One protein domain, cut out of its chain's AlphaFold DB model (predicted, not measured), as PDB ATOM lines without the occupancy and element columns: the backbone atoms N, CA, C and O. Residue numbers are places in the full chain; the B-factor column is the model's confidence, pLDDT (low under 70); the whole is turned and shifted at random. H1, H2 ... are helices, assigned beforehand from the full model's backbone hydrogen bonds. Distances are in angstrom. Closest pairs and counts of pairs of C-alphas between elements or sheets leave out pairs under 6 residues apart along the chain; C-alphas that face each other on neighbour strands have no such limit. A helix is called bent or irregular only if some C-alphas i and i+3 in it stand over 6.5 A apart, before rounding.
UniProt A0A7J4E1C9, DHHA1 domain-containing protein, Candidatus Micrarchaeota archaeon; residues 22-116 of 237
ATOM      1  N   GLY A  22      16.420   6.518 -21.640       62.09
ATOM      2  CA  GLY A  22      15.405   7.456 -22.114       62.09
ATOM      3  C   GLY A  22      15.956   8.587 -22.984       62.09
ATOM      4  O   GLY A  22      15.374   8.926 -24.015       62.09
ATOM      5  N   PHE A  23      17.126   9.129 -22.641       61.69
ATOM      6  CA  PHE A  23      17.751  10.197 -23.423       61.69
ATOM      7  C   PHE A  23      18.387   9.696 -24.727       61.69
ATOM      8  O   PHE A  23      18.332  10.375 -25.753       61.69
ATOM      9  N   LEU A  24      18.977   8.499 -24.718       65.19
ATOM     10  CA  LEU A  24      19.498   7.885 -25.944       65.19
ATOM     11  C   LEU A  24      18.367   7.625 -26.945       65.19
ATOM     12  O   LEU A  24      18.518   7.889 -28.140       65.19
ATOM     13  N   THR A  25      17.219   7.183 -26.430       62.97
ATOM     14  CA  THR A  25      15.981   7.029 -27.197       62.97
ATOM     15  C   THR A  25      15.558   8.377 -27.782       62.97
ATOM     16  O   THR A  25      15.419   8.491 -28.997       62.97
ATOM     17  N   TYR A  26      15.487   9.438 -26.970       64.44
ATOM     18  CA  TYR A  26      15.176  10.790 -27.453       64.44
ATOM     19  C   TYR A  26      16.052  11.242 -28.623       64.44
ATOM     20  O   TYR A  26      15.545  11.600 -29.683       64.44
ATOM     21  N   LEU A  27      17.376  11.217 -28.446       66.94
ATOM     22  CA  LEU A  27      18.305  11.713 -29.461       66.94
ATOM     23  C   LEU A  27      18.214  10.934 -30.771       66.94
ATOM     24  O   LEU A  27      18.481  11.500 -31.827       66.94
ATOM     25  N   THR A  28      17.821   9.665 -30.700       65.88
ATOM     26  CA  THR A  28      17.635   8.813 -31.875       65.88
ATOM     27  C   THR A  28      16.350   9.155 -32.632       65.88
ATOM     28  O   THR A  28      16.337   9.089 -33.858       65.88
ATOM     29  N   PHE A  29      15.278   9.542 -31.929       61.38
ATOM     30  CA  PHE A  29      13.942   9.686 -32.523       61.38
ATOM     31  C   PHE A  29      13.453  11.132 -32.703       61.38
ATOM     32  O   PHE A  29      12.503  11.351 -33.457       61.38
ATOM     33  N   ARG A  30      14.111  12.128 -32.089       63.12
ATOM     34  CA  ARG A  30      13.680  13.543 -32.114       63.12
ATOM     35  C   ARG A  30      13.562  14.151 -33.516       63.12
ATOM     36  O   ARG A  30      12.734  15.024 -33.738       63.12
ATOM     37  N   ASP A  31      14.385  13.687 -34.455       59.44
ATOM     38  CA  ASP A  31      14.430  14.213 -35.824       59.44
ATOM     39  C   ASP A  31      13.441  13.479 -36.750       59.44
ATOM     40  O   ASP A  31      13.294  13.834 -37.919       59.44
ATOM     41  N   VAL A  32      12.765  12.444 -36.232       55.66
ATOM     42  CA  VAL A  32      11.946  11.506 -37.013       55.66
ATOM     43  C   VAL A  32      10.451  11.625 -36.688       55.66
ATOM     44  O   VAL A  32       9.635  11.386 -37.575       55.66
ATOM     45  N   ALA A  33      10.072  12.063 -35.479       53.66
ATOM     46  CA  ALA A  33       8.738  12.617 -35.219       53.66
ATOM     47  C   ALA A  33       8.723  13.522 -33.976       53.66
ATOM     48  O   ALA A  33       9.190  13.129 -32.908       53.66
ATOM     49  N   ALA A  34       8.101  14.700 -34.097       57.38
ATOM     50  CA  ALA A  34       7.887  15.633 -32.983       57.38
ATOM     51  C   ALA A  34       7.046  15.024 -31.840       57.38
ATOM     52  O   ALA A  34       7.119  15.480 -30.700       57.38
ATOM     53  N   ASP A  35       6.286  13.970 -32.140       56.16
ATOM     54  CA  ASP A  35       5.397  13.284 -31.202       56.16
ATOM     55  C   ASP A  35       6.148  12.346 -30.231       56.16
ATOM     56  O   ASP A  35       5.588  11.925 -29.220       56.16
ATOM     57  N   TYR A  36       7.440  12.057 -30.469       57.41
ATOM     58  CA  TYR A  36       8.274  11.238 -29.572       57.41
ATOM     59  C   TYR A  36       8.970  12.034 -28.455       57.41
ATOM     60  O   TYR A  36       9.541  11.427 -27.545       57.41
ATOM     61  N   ASP A  37       8.886  13.372 -28.472       61.31
ATOM     62  CA  ASP A  37       9.406  14.250 -27.408       61.31
ATOM     63  C   ASP A  37       8.850  13.847 -26.029       61.31
ATOM     64  O   ASP A  37       9.545  13.907 -25.013       61.31
ATOM     65  N   TRP A  38       7.591  13.406 -26.000       65.69
ATOM     66  CA  TRP A  38       6.918  12.949 -24.792       65.69
ATOM     67  C   TRP A  38       7.403  11.570 -24.323       65.69
ATOM     68  O   TRP A  38       7.733  11.425 -23.150       65.69
ATOM     69  N   LEU A  39       7.530  10.583 -25.218       58.50
ATOM     70  CA  LEU A  39       8.038   9.241 -24.877       58.50
ATOM     71  C   LEU A  39       9.445   9.303 -24.266       58.50
ATOM     72  O   LEU A  39       9.771   8.597 -23.310       58.50
ATOM     73  N   ALA A  40      10.266  10.203 -24.797       59.97
ATOM     74  CA  ALA A  40      11.567  10.549 -24.256       59.97
ATOM     75  C   ALA A  40      11.492  11.195 -22.866       59.97
ATOM     76  O   ALA A  40      12.229  10.792 -21.969       59.97
ATOM     77  N   ALA A  41      10.605  12.177 -22.674       61.00
ATOM     78  CA  ALA A  41      10.396  12.817 -21.378       61.00
ATOM     79  C   ALA A  41       9.922  11.803 -20.325       61.00
ATOM     80  O   ALA A  41      10.504  11.749 -19.244       61.00
ATOM     81  N   VAL A  42       8.951  10.946 -20.656       60.66
ATOM     82  CA  VAL A  42       8.494   9.822 -19.818       60.66
ATOM     83  C   VAL A  42       9.647   8.916 -19.440       60.66
ATOM     84  O   VAL A  42       9.828   8.624 -18.263       60.66
ATOM     85  N   SER A  43      10.459   8.515 -20.415       59.91
ATOM     86  CA  SER A  43      11.613   7.649 -20.165       59.91
ATOM     87  C   SER A  43      12.651   8.336 -19.262       59.91
ATOM     88  O   SER A  43      13.256   7.711 -18.403       59.91
ATOM     89  N   VAL A  44      12.837   9.654 -19.394       60.88
ATOM     90  CA  VAL A  44      13.706  10.448 -18.508       60.88
ATOM     91  C   VAL A  44      13.141  10.556 -17.084       60.88
ATOM     92  O   VAL A  44      13.913  10.509 -16.121       60.88
ATOM     93  N   TYR A  45      11.820  10.691 -16.940       60.28
ATOM     94  CA  TYR A  45      11.142  10.744 -15.641       60.28
ATOM     95  C   TYR A  45      11.134   9.381 -14.929       60.28
ATOM     96  O   TYR A  45      11.413   9.330 -13.731       60.28
ATOM     97  N   THR A  46      10.883   8.290 -15.656       58.22
ATOM     98  CA  THR A  46      10.883   6.904 -15.141       58.22
ATOM     99  C   THR A  46      12.290   6.413 -14.795       58.22
ATOM    100  O   THR A  46      12.476   5.773 -13.764       58.22
ATOM    101  N   ASP A  47      13.318   6.848 -15.533       55.50
ATOM    102  CA  ASP A  47      14.731   6.595 -15.208       55.50
ATOM    103  C   ASP A  47      15.206   7.303 -13.912       55.50
ATOM    104  O   ASP A  47      16.389   7.245 -13.569       55.50
ATOM    105  N   THR A  48      14.333   8.016 -13.181       51.47
ATOM    106  CA  THR A  48      14.639   8.847 -11.989       51.47
ATOM    107  C   THR A  48      15.668   9.965 -12.236       51.47
ATOM    108  O   THR A  48      16.130  10.644 -11.315       51.47
ATOM    109  N   CYS A  49      16.009  10.216 -13.502       48.00
ATOM    110  CA  CYS A  49      17.059  11.129 -13.947       48.00
ATOM    111  C   CYS A  49      16.499  12.521 -14.273       48.00
ATOM    112  O   CYS A  49      16.751  13.078 -15.340       48.00
ATOM    113  N   VAL A  50      15.764  13.121 -13.335       49.75
ATOM    114  CA  VAL A  50      15.227  14.485 -13.504       49.75
ATOM    115  C   VAL A  50      16.365  15.523 -13.532       49.75
ATOM    116  O   VAL A  50      16.302  16.522 -14.246       49.75
ATOM    117  N   ALA A  51      17.447  15.276 -12.785       48.59
ATOM    118  CA  ALA A  51      18.523  16.245 -12.561       48.59
ATOM    119  C   ALA A  51      19.398  16.583 -13.793       48.59
ATOM    120  O   ALA A  51      19.678  17.767 -13.982       48.59
ATOM    121  N   PRO A  52      19.828  15.635 -14.652       50.78
ATOM    122  CA  PRO A  52      20.702  15.951 -15.788       50.78
ATOM    123  C   PRO A  52      19.986  16.679 -16.933       50.78
ATOM    124  O   PRO A  52      20.636  17.322 -17.754       50.78
ATOM    125  N   TRP A  53      18.653  16.592 -16.992       61.59
ATOM    126  CA  TRP A  53      17.875  16.952 -18.184       61.59
ATOM    127  C   TRP A  53      16.795  17.998 -17.948       61.59
ATOM    128  O   TRP A  53      16.108  18.398 -18.890       61.59
ATOM    129  N   ASN A  54      16.693  18.496 -16.716       65.38
ATOM    130  CA  ASN A  54      15.723  19.509 -16.327       65.38
ATOM    131  C   ASN A  54      15.761  20.720 -17.273       65.38
ATOM    132  O   ASN A  54      14.731  21.140 -17.778       65.38
ATOM    133  N   GLN A  55      16.951  21.220 -17.627       67.62
ATOM    134  CA  GLN A  55      17.078  22.376 -18.523       67.62
ATOM    135  C   GLN A  55      16.492  22.128 -19.922       67.62
ATOM    136  O   GLN A  55      15.889  23.027 -20.503       67.62
ATOM    137  N   HIS A  56      16.652  20.918 -20.466       70.50
ATOM    138  CA  HIS A  56      16.103  20.567 -21.774       70.50
ATOM    139  C   HIS A  56      14.571  20.525 -21.734       70.50
ATOM    140  O   HIS A  56      13.917  21.168 -22.555       70.50
ATOM    141  N   LEU A  57      14.007  19.846 -20.730       72.94
ATOM    142  CA  LEU A  57      12.559  19.789 -20.521       72.94
ATOM    143  C   LEU A  57      11.977  21.190 -20.287       72.94
ATOM    144  O   LEU A  57      10.964  21.544 -20.886       72.94
ATOM    145  N   VAL A  58      12.639  22.017 -19.469       77.88
ATOM    146  CA  VAL A  58      12.228  23.399 -19.166       77.88
ATOM    147  C   VAL A  58      12.208  24.258 -20.426       77.88
ATOM    148  O   VAL A  58      11.235  24.977 -20.649       77.88
ATOM    149  N   ASN A  59      13.236  24.165 -21.274       75.88
ATOM    150  CA  ASN A  59      13.279  24.905 -22.537       75.88
ATOM    151  C   ASN A  59      12.137  24.499 -23.479       75.88
ATOM    152  O   ASN A  59      11.662  25.324 -24.256       75.88
ATOM    153  N   ARG A  60      11.704  23.233 -23.426       75.62
ATOM    154  CA  ARG A  60      10.682  22.686 -24.321       75.62
ATOM    155  C   ARG A  60       9.254  22.953 -23.845       75.62
ATOM    156  O   ARG A  60       8.410  23.325 -24.656       75.62
ATOM    157  N   PHE A  61       8.988  22.742 -22.559       77.62
ATOM    158  CA  PHE A  61       7.633  22.719 -21.992       77.62
ATOM    159  C   PHE A  61       7.348  23.872 -21.024       77.62
ATOM    160  O   PHE A  61       6.195  24.088 -20.652       77.62
ATOM    161  N   GLY A  62       8.373  24.634 -20.645       83.56
ATOM    162  CA  GLY A  62       8.287  25.687 -19.641       83.56
ATOM    163  C   GLY A  62       8.524  25.162 -18.225       83.56
ATOM    164  O   GLY A  62       8.151  24.042 -17.874       83.56
ATOM    165  N   TYR A  63       9.146  25.999 -17.395       84.00
ATOM    166  CA  TYR A  63       9.566  25.627 -16.043       84.00
ATOM    167  C   TYR A  63       8.415  25.137 -15.160       84.00
ATOM    168  O   TYR A  63       8.515  24.071 -14.554       84.00
ATOM    169  N   ASP A  64       7.306  25.877 -15.122       85.94
ATOM    170  CA  ASP A  64       6.186  25.557 -14.233       85.94
ATOM    171  C   ASP A  64       5.509  24.231 -14.585       85.94
ATOM    172  O   ASP A  64       5.109  23.488 -13.689       85.94
ATOM    173  N   VAL A  65       5.434  23.905 -15.878       84.75
ATOM    174  CA  VAL A  65       4.862  22.648 -16.381       84.75
ATOM    175  C   VAL A  65       5.739  21.468 -15.968       84.75
ATOM    176  O   VAL A  65       5.249  20.515 -15.367       84.75
ATOM    177  N   VAL A  66       7.047  21.558 -16.225       80.12
ATOM    178  CA  VAL A  66       8.026  20.508 -15.892       80.12
ATOM    179  C   VAL A  66       8.094  20.271 -14.391       80.12
ATOM    180  O   VAL A  66       8.099  19.121 -13.946       80.12
ATOM    181  N   ARG A  67       8.102  21.352 -13.605       82.56
ATOM    182  CA  ARG A  67       8.083  21.273 -12.145       82.56
ATOM    183  C   ARG A  67       6.805  20.599 -11.655       82.56
ATOM    184  O   ARG A  67       6.885  19.653 -10.883       82.56
ATOM    185  N   ARG A  68       5.635  21.044 -12.128       87.06
ATOM    186  CA  ARG A  68       4.342  20.506 -11.689       87.06
ATOM    187  C   ARG A  68       4.188  19.025 -12.026       87.06
ATOM    188  O   ARG A  68       3.766  18.262 -11.165       87.06
ATOM    189  N   ALA A  69       4.540  18.624 -13.246       83.56
ATOM    190  CA  ALA A  69       4.519  17.221 -13.640       83.56
ATOM    191  C   ALA A  69       5.505  16.392 -12.802       83.56
ATOM    192  O   ALA A  69       5.145  15.328 -12.315       83.56
ATOM    193  N   GLY A  70       6.717  16.903 -12.557       79.25
ATOM    194  CA  GLY A  70       7.701  16.233 -11.703       79.25
ATOM    195  C   GLY A  70       7.217  16.014 -10.266       79.25
ATOM    196  O   GLY A  70       7.393  14.918  -9.732       79.25
ATOM    197  N   ASP A  71       6.576  17.017  -9.660       82.12
ATOM    198  CA  ASP A  71       6.004  16.918  -8.308       82.12
ATOM    199  C   ASP A  71       4.912  15.833  -8.249       82.12
ATOM    200  O   ASP A  71       4.931  14.968  -7.373       82.12
ATOM    201  N   LEU A  72       4.009  15.830  -9.234       86.75
ATOM    202  CA  LEU A  72       2.915  14.867  -9.360       86.75
ATOM    203  C   LEU A  72       3.405  13.428  -9.561       86.75
ATOM    204  O   LEU A  72       2.935  12.512  -8.885       86.75
ATOM    205  N   LEU A  73       4.380  13.224 -10.448       81.44
ATOM    206  CA  LEU A  73       4.973  11.908 -10.690       81.44
ATOM    207  C   LEU A  73       5.749  11.411  -9.473       81.44
ATOM    208  O   LEU A  73       5.656  10.240  -9.126       81.44
ATOM    209  N   THR A  74       6.475  12.298  -8.788       78.19
ATOM    210  CA  THR A  74       7.186  11.943  -7.551       78.19
ATOM    211  C   THR A  74       6.211  11.505  -6.468       78.19
ATOM    212  O   THR A  74       6.465  10.508  -5.794       78.19
ATOM    213  N   ALA A  75       5.097  12.223  -6.307       83.44
ATOM    214  CA  ALA A  75       4.057  11.825  -5.373       83.44
ATOM    215  C   ALA A  75       3.459  10.468  -5.755       83.44
ATOM    216  O   ALA A  75       3.363   9.604  -4.895       83.44
ATOM    217  N   PHE A  76       3.151  10.251  -7.036       83.25
ATOM    218  CA  PHE A  76       2.619   8.978  -7.517       83.25
ATOM    219  C   PHE A  76       3.575   7.814  -7.271       83.25
ATOM    220  O   PHE A  76       3.159   6.826  -6.683       83.25
ATOM    221  N   ILE A  77       4.858   7.960  -7.619       77.75
ATOM    222  CA  ILE A  77       5.921   6.988  -7.304       77.75
ATOM    223  C   ILE A  77       5.985   6.716  -5.805       77.75
ATOM    224  O   ILE A  77       6.197   5.587  -5.381       77.75
ATOM    225  N   ALA A  78       5.855   7.763  -4.992       76.81
ATOM    226  CA  ALA A  78       5.932   7.621  -3.553       76.81
ATOM    227  C   ALA A  78       4.691   6.953  -2.959       76.81
ATOM    228  O   ALA A  78       4.828   6.407  -1.875       76.81
ATOM    229  N   THR A  79       3.522   7.017  -3.608       77.75
ATOM    230  CA  THR A  79       2.266   6.418  -3.126       77.75
ATOM    231  C   THR A  79       1.896   5.093  -3.780       77.75
ATOM    232  O   THR A  79       1.020   4.410  -3.260       77.75
ATOM    233  N   THR A  80       2.513   4.732  -4.906       72.56
ATOM    234  CA  THR A  80       2.297   3.438  -5.560       72.56
ATOM    235  C   THR A  80       3.361   2.430  -5.143       72.56
ATOM    236  O   THR A  80       4.553   2.732  -5.112       72.56
ATOM    237  N   ASP A  81       2.916   1.212  -4.851       63.88
ATOM    238  CA  ASP A  81       3.793   0.063  -4.610       63.88
ATOM    239  C   ASP A  81       4.270  -0.594  -5.908       63.88
ATOM    240  O   ASP A  81       5.150  -1.458  -5.878       63.88
ATOM    241  N   ASP A  82       3.709  -0.190  -7.050       68.19
ATOM    242  CA  ASP A  82       3.958  -0.814  -8.339       68.19
ATOM    243  C   ASP A  82       4.394   0.216  -9.387       68.19
ATOM    244  O   ASP A  82       3.591   0.883 -10.039       68.19
ATOM    245  N   LEU A  83       5.710   0.322  -9.586       67.31
ATOM    246  CA  LEU A  83       6.278   1.158 -10.646       67.31
ATOM    247  C   LEU A  83       5.839   0.707 -12.049       67.31
ATOM    248  O   LEU A  83       5.851   1.524 -12.966       67.31
ATOM    249  N   SER A  84       5.396  -0.545 -12.225       68.44
ATOM    250  CA  SER A  84       4.869  -1.002 -13.514       68.44
ATOM    251  C   SER A  84       3.514  -0.370 -13.846       68.44
ATOM    252  O   SER A  84       3.210  -0.177 -15.023       68.44
ATOM    253  N   GLU A  85       2.734   0.040 -12.837       70.50
ATOM    254  CA  GLU A  85       1.512   0.822 -13.039       70.50
ATOM    255  C   GLU A  85       1.849   2.215 -13.579       70.50
ATOM    256  O   GLU A  85       1.213   2.692 -14.520       70.50
ATOM    257  N   LEU A  86       2.892   2.851 -13.036       73.12
ATOM    258  CA  LEU A  86       3.371   4.137 -13.535       73.12
ATOM    259  C   LEU A  86       3.840   4.028 -14.988       73.12
ATOM    260  O   LEU A  86       3.432   4.840 -15.819       73.12
ATOM    261  N   ASP A  87       4.661   3.025 -15.295       68.31
ATOM    262  CA  ASP A  87       5.139   2.782 -16.656       68.31
ATOM    263  C   ASP A  87       3.964   2.521 -17.606       68.31
ATOM    264  O   ASP A  87       3.905   3.097 -18.692       68.31
ATOM    265  N   TYR A  88       2.983   1.716 -17.186       71.50
ATOM    266  CA  TYR A  88       1.791   1.439 -17.982       71.50
ATOM    267  C   TYR A  88       0.999   2.715 -18.285       71.50
ATOM    268  O   TYR A  88       0.693   2.972 -19.451       71.50
ATOM    269  N   VAL A  89       0.697   3.528 -17.270       74.25
ATOM    270  CA  VAL A  89      -0.073   4.770 -17.438       74.25
ATOM    271  C   VAL A  89       0.687   5.762 -18.318       74.25
ATOM    272  O   VAL A  89       0.121   6.301 -19.271       74.25
ATOM    273  N   LEU A  90       1.977   5.979 -18.052       72.06
ATOM    274  CA  LEU A  90       2.777   6.950 -18.797       72.06
ATOM    275  C   LEU A  90       3.029   6.552 -20.252       72.06
ATOM    276  O   LEU A  90       3.121   7.437 -21.102       72.06
ATOM    277  N   LEU A  91       3.160   5.254 -20.541       66.94
ATOM    278  CA  LEU A  91       3.433   4.767 -21.895       66.94
ATOM    279  C   LEU A  91       2.163   4.561 -22.727       66.94
ATOM    280  O   LEU A  91       2.227   4.712 -23.946       66.94
ATOM    281  N   ASN A  92       1.030   4.211 -22.103       69.31
ATOM    282  CA  ASN A  92      -0.187   3.842 -22.838       69.31
ATOM    283  C   ASN A  92      -1.287   4.908 -22.820       69.31
ATOM    284  O   ASN A  92      -2.075   4.949 -23.763       69.31
ATOM    285  N   GLU A  93      -1.374   5.746 -21.783       75.94
ATOM    286  CA  GLU A  93      -2.537   6.630 -21.578       75.94
ATOM    287  C   GLU A  93      -2.195   8.120 -21.580       75.94
ATOM    288  O   GLU A  93      -3.023   8.950 -21.953       75.94
ATOM    289  N   ILE A  94      -0.981   8.474 -21.167       74.69
ATOM    290  CA  ILE A  94      -0.508   9.854 -21.173       74.69
ATOM    291  C   ILE A  94       0.242  10.090 -22.484       74.69
ATOM    292  O   ILE A  94       1.146   9.331 -22.832       74.69
ATOM    293  N   HIS A  95      -0.113  11.148 -23.216       69.81
ATOM    294  CA  HIS A  95       0.508  11.486 -24.505       69.81
ATOM    295  C   HIS A  95       1.208  12.853 -24.487       69.81
ATOM    296  O   HIS A  95       1.916  13.215 -25.429       69.81
ATOM    297  N   ASN A  96       1.032  13.620 -23.408       72.75
ATOM    298  CA  ASN A  96       1.650  14.919 -23.199       72.75
ATOM    299  C   ASN A  96       1.931  15.176 -21.708       72.75
ATOM    300  O   ASN A  96       1.156  14.793 -20.838       72.75
ATOM    301  N   ILE A  97       2.981  15.945 -21.399       73.75
ATOM    302  CA  ILE A  97       3.287  16.380 -20.024       73.75
ATOM    303  C   ILE A  97       2.136  17.159 -19.369       73.75
ATOM    304  O   ILE A  97       1.983  17.134 -18.152       73.75
ATOM    305  N   LYS A  98       1.306  17.843 -20.163       77.75
ATOM    306  CA  LYS A  98       0.107  18.528 -19.671       77.75
ATOM    307  C   LYS A  98      -0.965  17.552 -19.194       77.75
ATOM    308  O   LYS A  98      -1.668  17.890 -18.247       77.75
ATOM    309  N   ASP A  99      -1.038  16.360 -19.780       83.62
ATOM    310  CA  ASP A  99      -2.009  15.339 -19.390       83.62
ATOM    311  C   ASP A  99      -1.689  14.825 -17.979       83.62
ATOM    312  O   ASP A  99      -2.602  14.685 -17.171       83.62
ATOM    313  N   VAL A 100      -0.397  14.699 -17.623       83.12
ATOM    314  CA  VAL A 100       0.045  14.414 -16.238       83.12
ATOM    315  C   VAL A 100      -0.527  15.431 -15.252       83.12
ATOM    316  O   VAL A 100      -0.942  15.081 -14.153       83.12
ATOM    317  N   ILE A 101      -0.547  16.710 -15.633       86.69
ATOM    318  CA  ILE A 101      -0.967  17.800 -14.746       86.69
ATOM    319  C   ILE A 101      -2.480  17.784 -14.505       86.69
ATOM    320  O   ILE A 101      -2.925  18.222 -13.442       86.69
ATOM    321  N   SER A 102      -3.254  17.298 -15.474       88.38
ATOM    322  CA  SER A 102      -4.714  17.213 -15.401       88.38
ATOM    323  C   SER A 102      -5.255  15.845 -14.976       88.38
ATOM    324  O   SER A 102      -6.454  15.739 -14.731       88.38
ATOM    325  N   ASP A 103      -4.424  14.804 -14.905       89.56
ATOM    326  CA  ASP A 103      -4.886  13.459 -14.559       89.56
ATOM    327  C   ASP A 103      -5.207  13.343 -13.058       89.56
ATOM    328  O   ASP A 103      -4.374  13.579 -12.175       89.56
ATOM    329  N   GLU A 104      -6.442  12.936 -12.763       91.50
ATOM    330  CA  GLU A 104      -6.960  12.809 -11.401       91.50
ATOM    331  C   GLU A 104      -6.224  11.758 -10.555       91.50
ATOM    332  O   GLU A 104      -6.235  11.852  -9.325       91.50
ATOM    333  N   ARG A 105      -5.563  10.765 -11.166       89.31
ATOM    334  CA  ARG A 105      -4.765   9.769 -10.431       89.31
ATOM    335  C   ARG A 105      -3.530  10.411  -9.820       89.31
ATOM    336  O   ARG A 105      -3.294  10.255  -8.623       89.31
ATOM    337  N   PHE A 106      -2.796  11.198 -10.606       88.62
ATOM    338  CA  PHE A 106      -1.614  11.908 -10.122       88.62
ATOM    339  C   PHE A 106      -1.985  12.983  -9.094       88.62
ATOM    340  O   PHE A 106      -1.341  13.097  -8.050       88.62
ATOM    341  N   ILE A 107      -3.069  13.730  -9.332       92.56
ATOM    342  CA  ILE A 107      -3.571  14.734  -8.379       92.56
ATOM    343  C   ILE A 107      -3.979  14.083  -7.050       92.56
ATOM    344  O   ILE A 107      -3.710  14.629  -5.977       92.56
ATOM    345  N   ARG A 108      -4.628  12.914  -7.089       91.69
ATOM    346  CA  ARG A 108      -5.008  12.163  -5.884       91.69
ATOM    347  C   ARG A 108      -3.787  11.670  -5.115       91.69
ATOM    348  O   ARG A 108      -3.745  11.874  -3.902       91.69
ATOM    349  N   ALA A 109      -2.815  11.086  -5.814       88.75
ATOM    350  CA  ALA A 109      -1.556  10.641  -5.225       88.75
ATOM    351  C   ALA A 109      -0.828  11.786  -4.510       88.75
ATOM    352  O   ALA A 109      -0.392  11.636  -3.372       88.75
ATOM    353  N   GLU A 110      -0.779  12.974  -5.118       91.44
ATOM    354  CA  GLU A 110      -0.224  14.160  -4.463       91.44
ATOM    355  C   GLU A 110      -0.973  14.534  -3.185       91.44
ATOM    356  O   GLU A 110      -0.339  14.783  -2.160       91.44
ATOM    357  N   ARG A 111      -2.311  14.557  -3.197       92.94
ATOM    358  CA  ARG A 111      -3.083  14.882  -1.983       92.94
ATOM    359  C   ARG A 111      -2.799  13.897  -0.852       92.94
ATOM    360  O   ARG A 111      -2.678  14.314   0.300       92.94
ATOM    361  N   GLU A 112      -2.700  12.611  -1.169       90.25
ATOM    362  CA  GLU A 112      -2.367  11.567  -0.200       90.25
ATOM    363  C   GLU A 112      -0.940  11.720   0.336       90.25
ATOM    364  O   GLU A 112      -0.723  11.705   1.555       90.25
ATOM    365  N   PHE A 113       0.018  11.931  -0.567       90.12
ATOM    366  CA  PHE A 113       1.415  12.177  -0.242       90.12
ATOM    367  C   PHE A 113       1.564  13.385   0.690       90.12
ATOM    368  O   PHE A 113       2.149  13.277   1.769       90.12
ATOM    369  N   GLU A 114       0.973  14.523   0.322       91.88
ATOM    370  CA  GLU A 114       1.023  15.761   1.100       91.88
ATOM    371  C   GLU A 114       0.332  15.615   2.454       91.88
ATOM    372  O   GLU A 114       0.889  16.023   3.475       91.88
ATOM    373  N   SER A 115      -0.846  14.980   2.494       92.75
ATOM    374  CA  SER A 115      -1.543  14.689   3.750       92.75
ATOM    375  C   SER A 115      -0.672  13.852   4.686       92.75
ATOM    376  O   SER A 115      -0.596  14.131   5.884       92.75
ATOM    377  N   THR A 116       0.031  12.856   4.149       92.06
ATOM    378  CA  THR A 116       0.876  11.977   4.954       92.06
ATOM    379  C   THR A 116       2.153  12.664   5.416       92.06
ATOM    380  O   THR A 116       2.473  12.609   6.604       92.06
TER     381      THR A 116
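This is residues 22 to 116 of the 237 residues of the protein "DHHA1 domain-containing protein" of Candidatus Micrarchaeota archaeon (UniProt A0A7J4E1C9). Seven helices make an elongated body in which the longest, H4, is crossed by H6 and H7, while H3 packs on residues 63 to 70 of H4. H2 runs nearly antiparallel beside H5, and H1 folds back on H2 as a helical hairpin; H1 and H7 lie toward opposite ends of the long axis. The 95 printed residues hold H1 to H7 in chain order and no named strand, and the class is all helix, with packing part aligned and part crossed. The whole is compact, with a radius of gyration of the C-alphas of 12.9 A and spans of 42 by 26 by 22 A.

H1, residues 22 to 29, begins with C-alpha 22 at (15.405, 7.456, -22.114). H2, residues 34 to 46, is 20.1 A long and only just irregular: C-alphas 35 and 38 are 6.6 A apart. H3, residues 50 to 61, is 14.1 A long and irregular, with C-alphas 52 and 55 7.9 A apart. H4, residues 63 to 79, is 24.3 A long and begins with C-alpha 63 at (9.566, 25.627, -16.043). H5 is residues 83 to 92, 14.1 A, and H6 is residues 97 to 102. H7, residues 104 to 116, is 18.2 A long and ends with C-alpha 116 at (0.876, 11.977, 4.954).

H4 is the hub, touching four helices. It touches H7 at a steep tilt of 69.5 degrees, only just short of about perpendicular; their closest C-alphas, Ala 75 and Glu 110, are 5.0 A apart. It touches H6 at a steep tilt of 66 degrees, closest at Ala 69 and Ile 101, 5.6 A. With residues 63 to 70 alone it touches H3, closest at Val 66 and Val 58, 6.1 A. H4 and H5 only just touch, with 3 pairs of C-alphas within 8 A, and only at the corner, closest at Ile 77 and Leu 83, 6.7 A. H2 touches H5 at a shallow tilt of 5 degrees, opposite ways, closest at Val 42 and Leu 90, 6.5 A. H1 and H2 form a helical hairpin at 14 degrees, closest at Gly 22 and Ser 43, 4.3 A. H2 and H3 form another, only just touching with 3 pairs of C-alphas within 8 A, closest at Val 44 and Val 50, 6.6 A. H1 and H7 are apart. Every O i to N i+4 pair is within hydrogen-bond range in H1, H4, H5 and H7, against 7 of 9 in H2, 6 of 8 in H3 and 1 of 2 in H6.

The C-alphas of Val 32 and Thr 116 are the two farthest apart, 43.4 A. The printed part has no cut, and the six links between helices are tight. The mean pLDDT of the printed part is 72.8; 42 residues are under 70, among them residues 22 to 55 and 81 to 84.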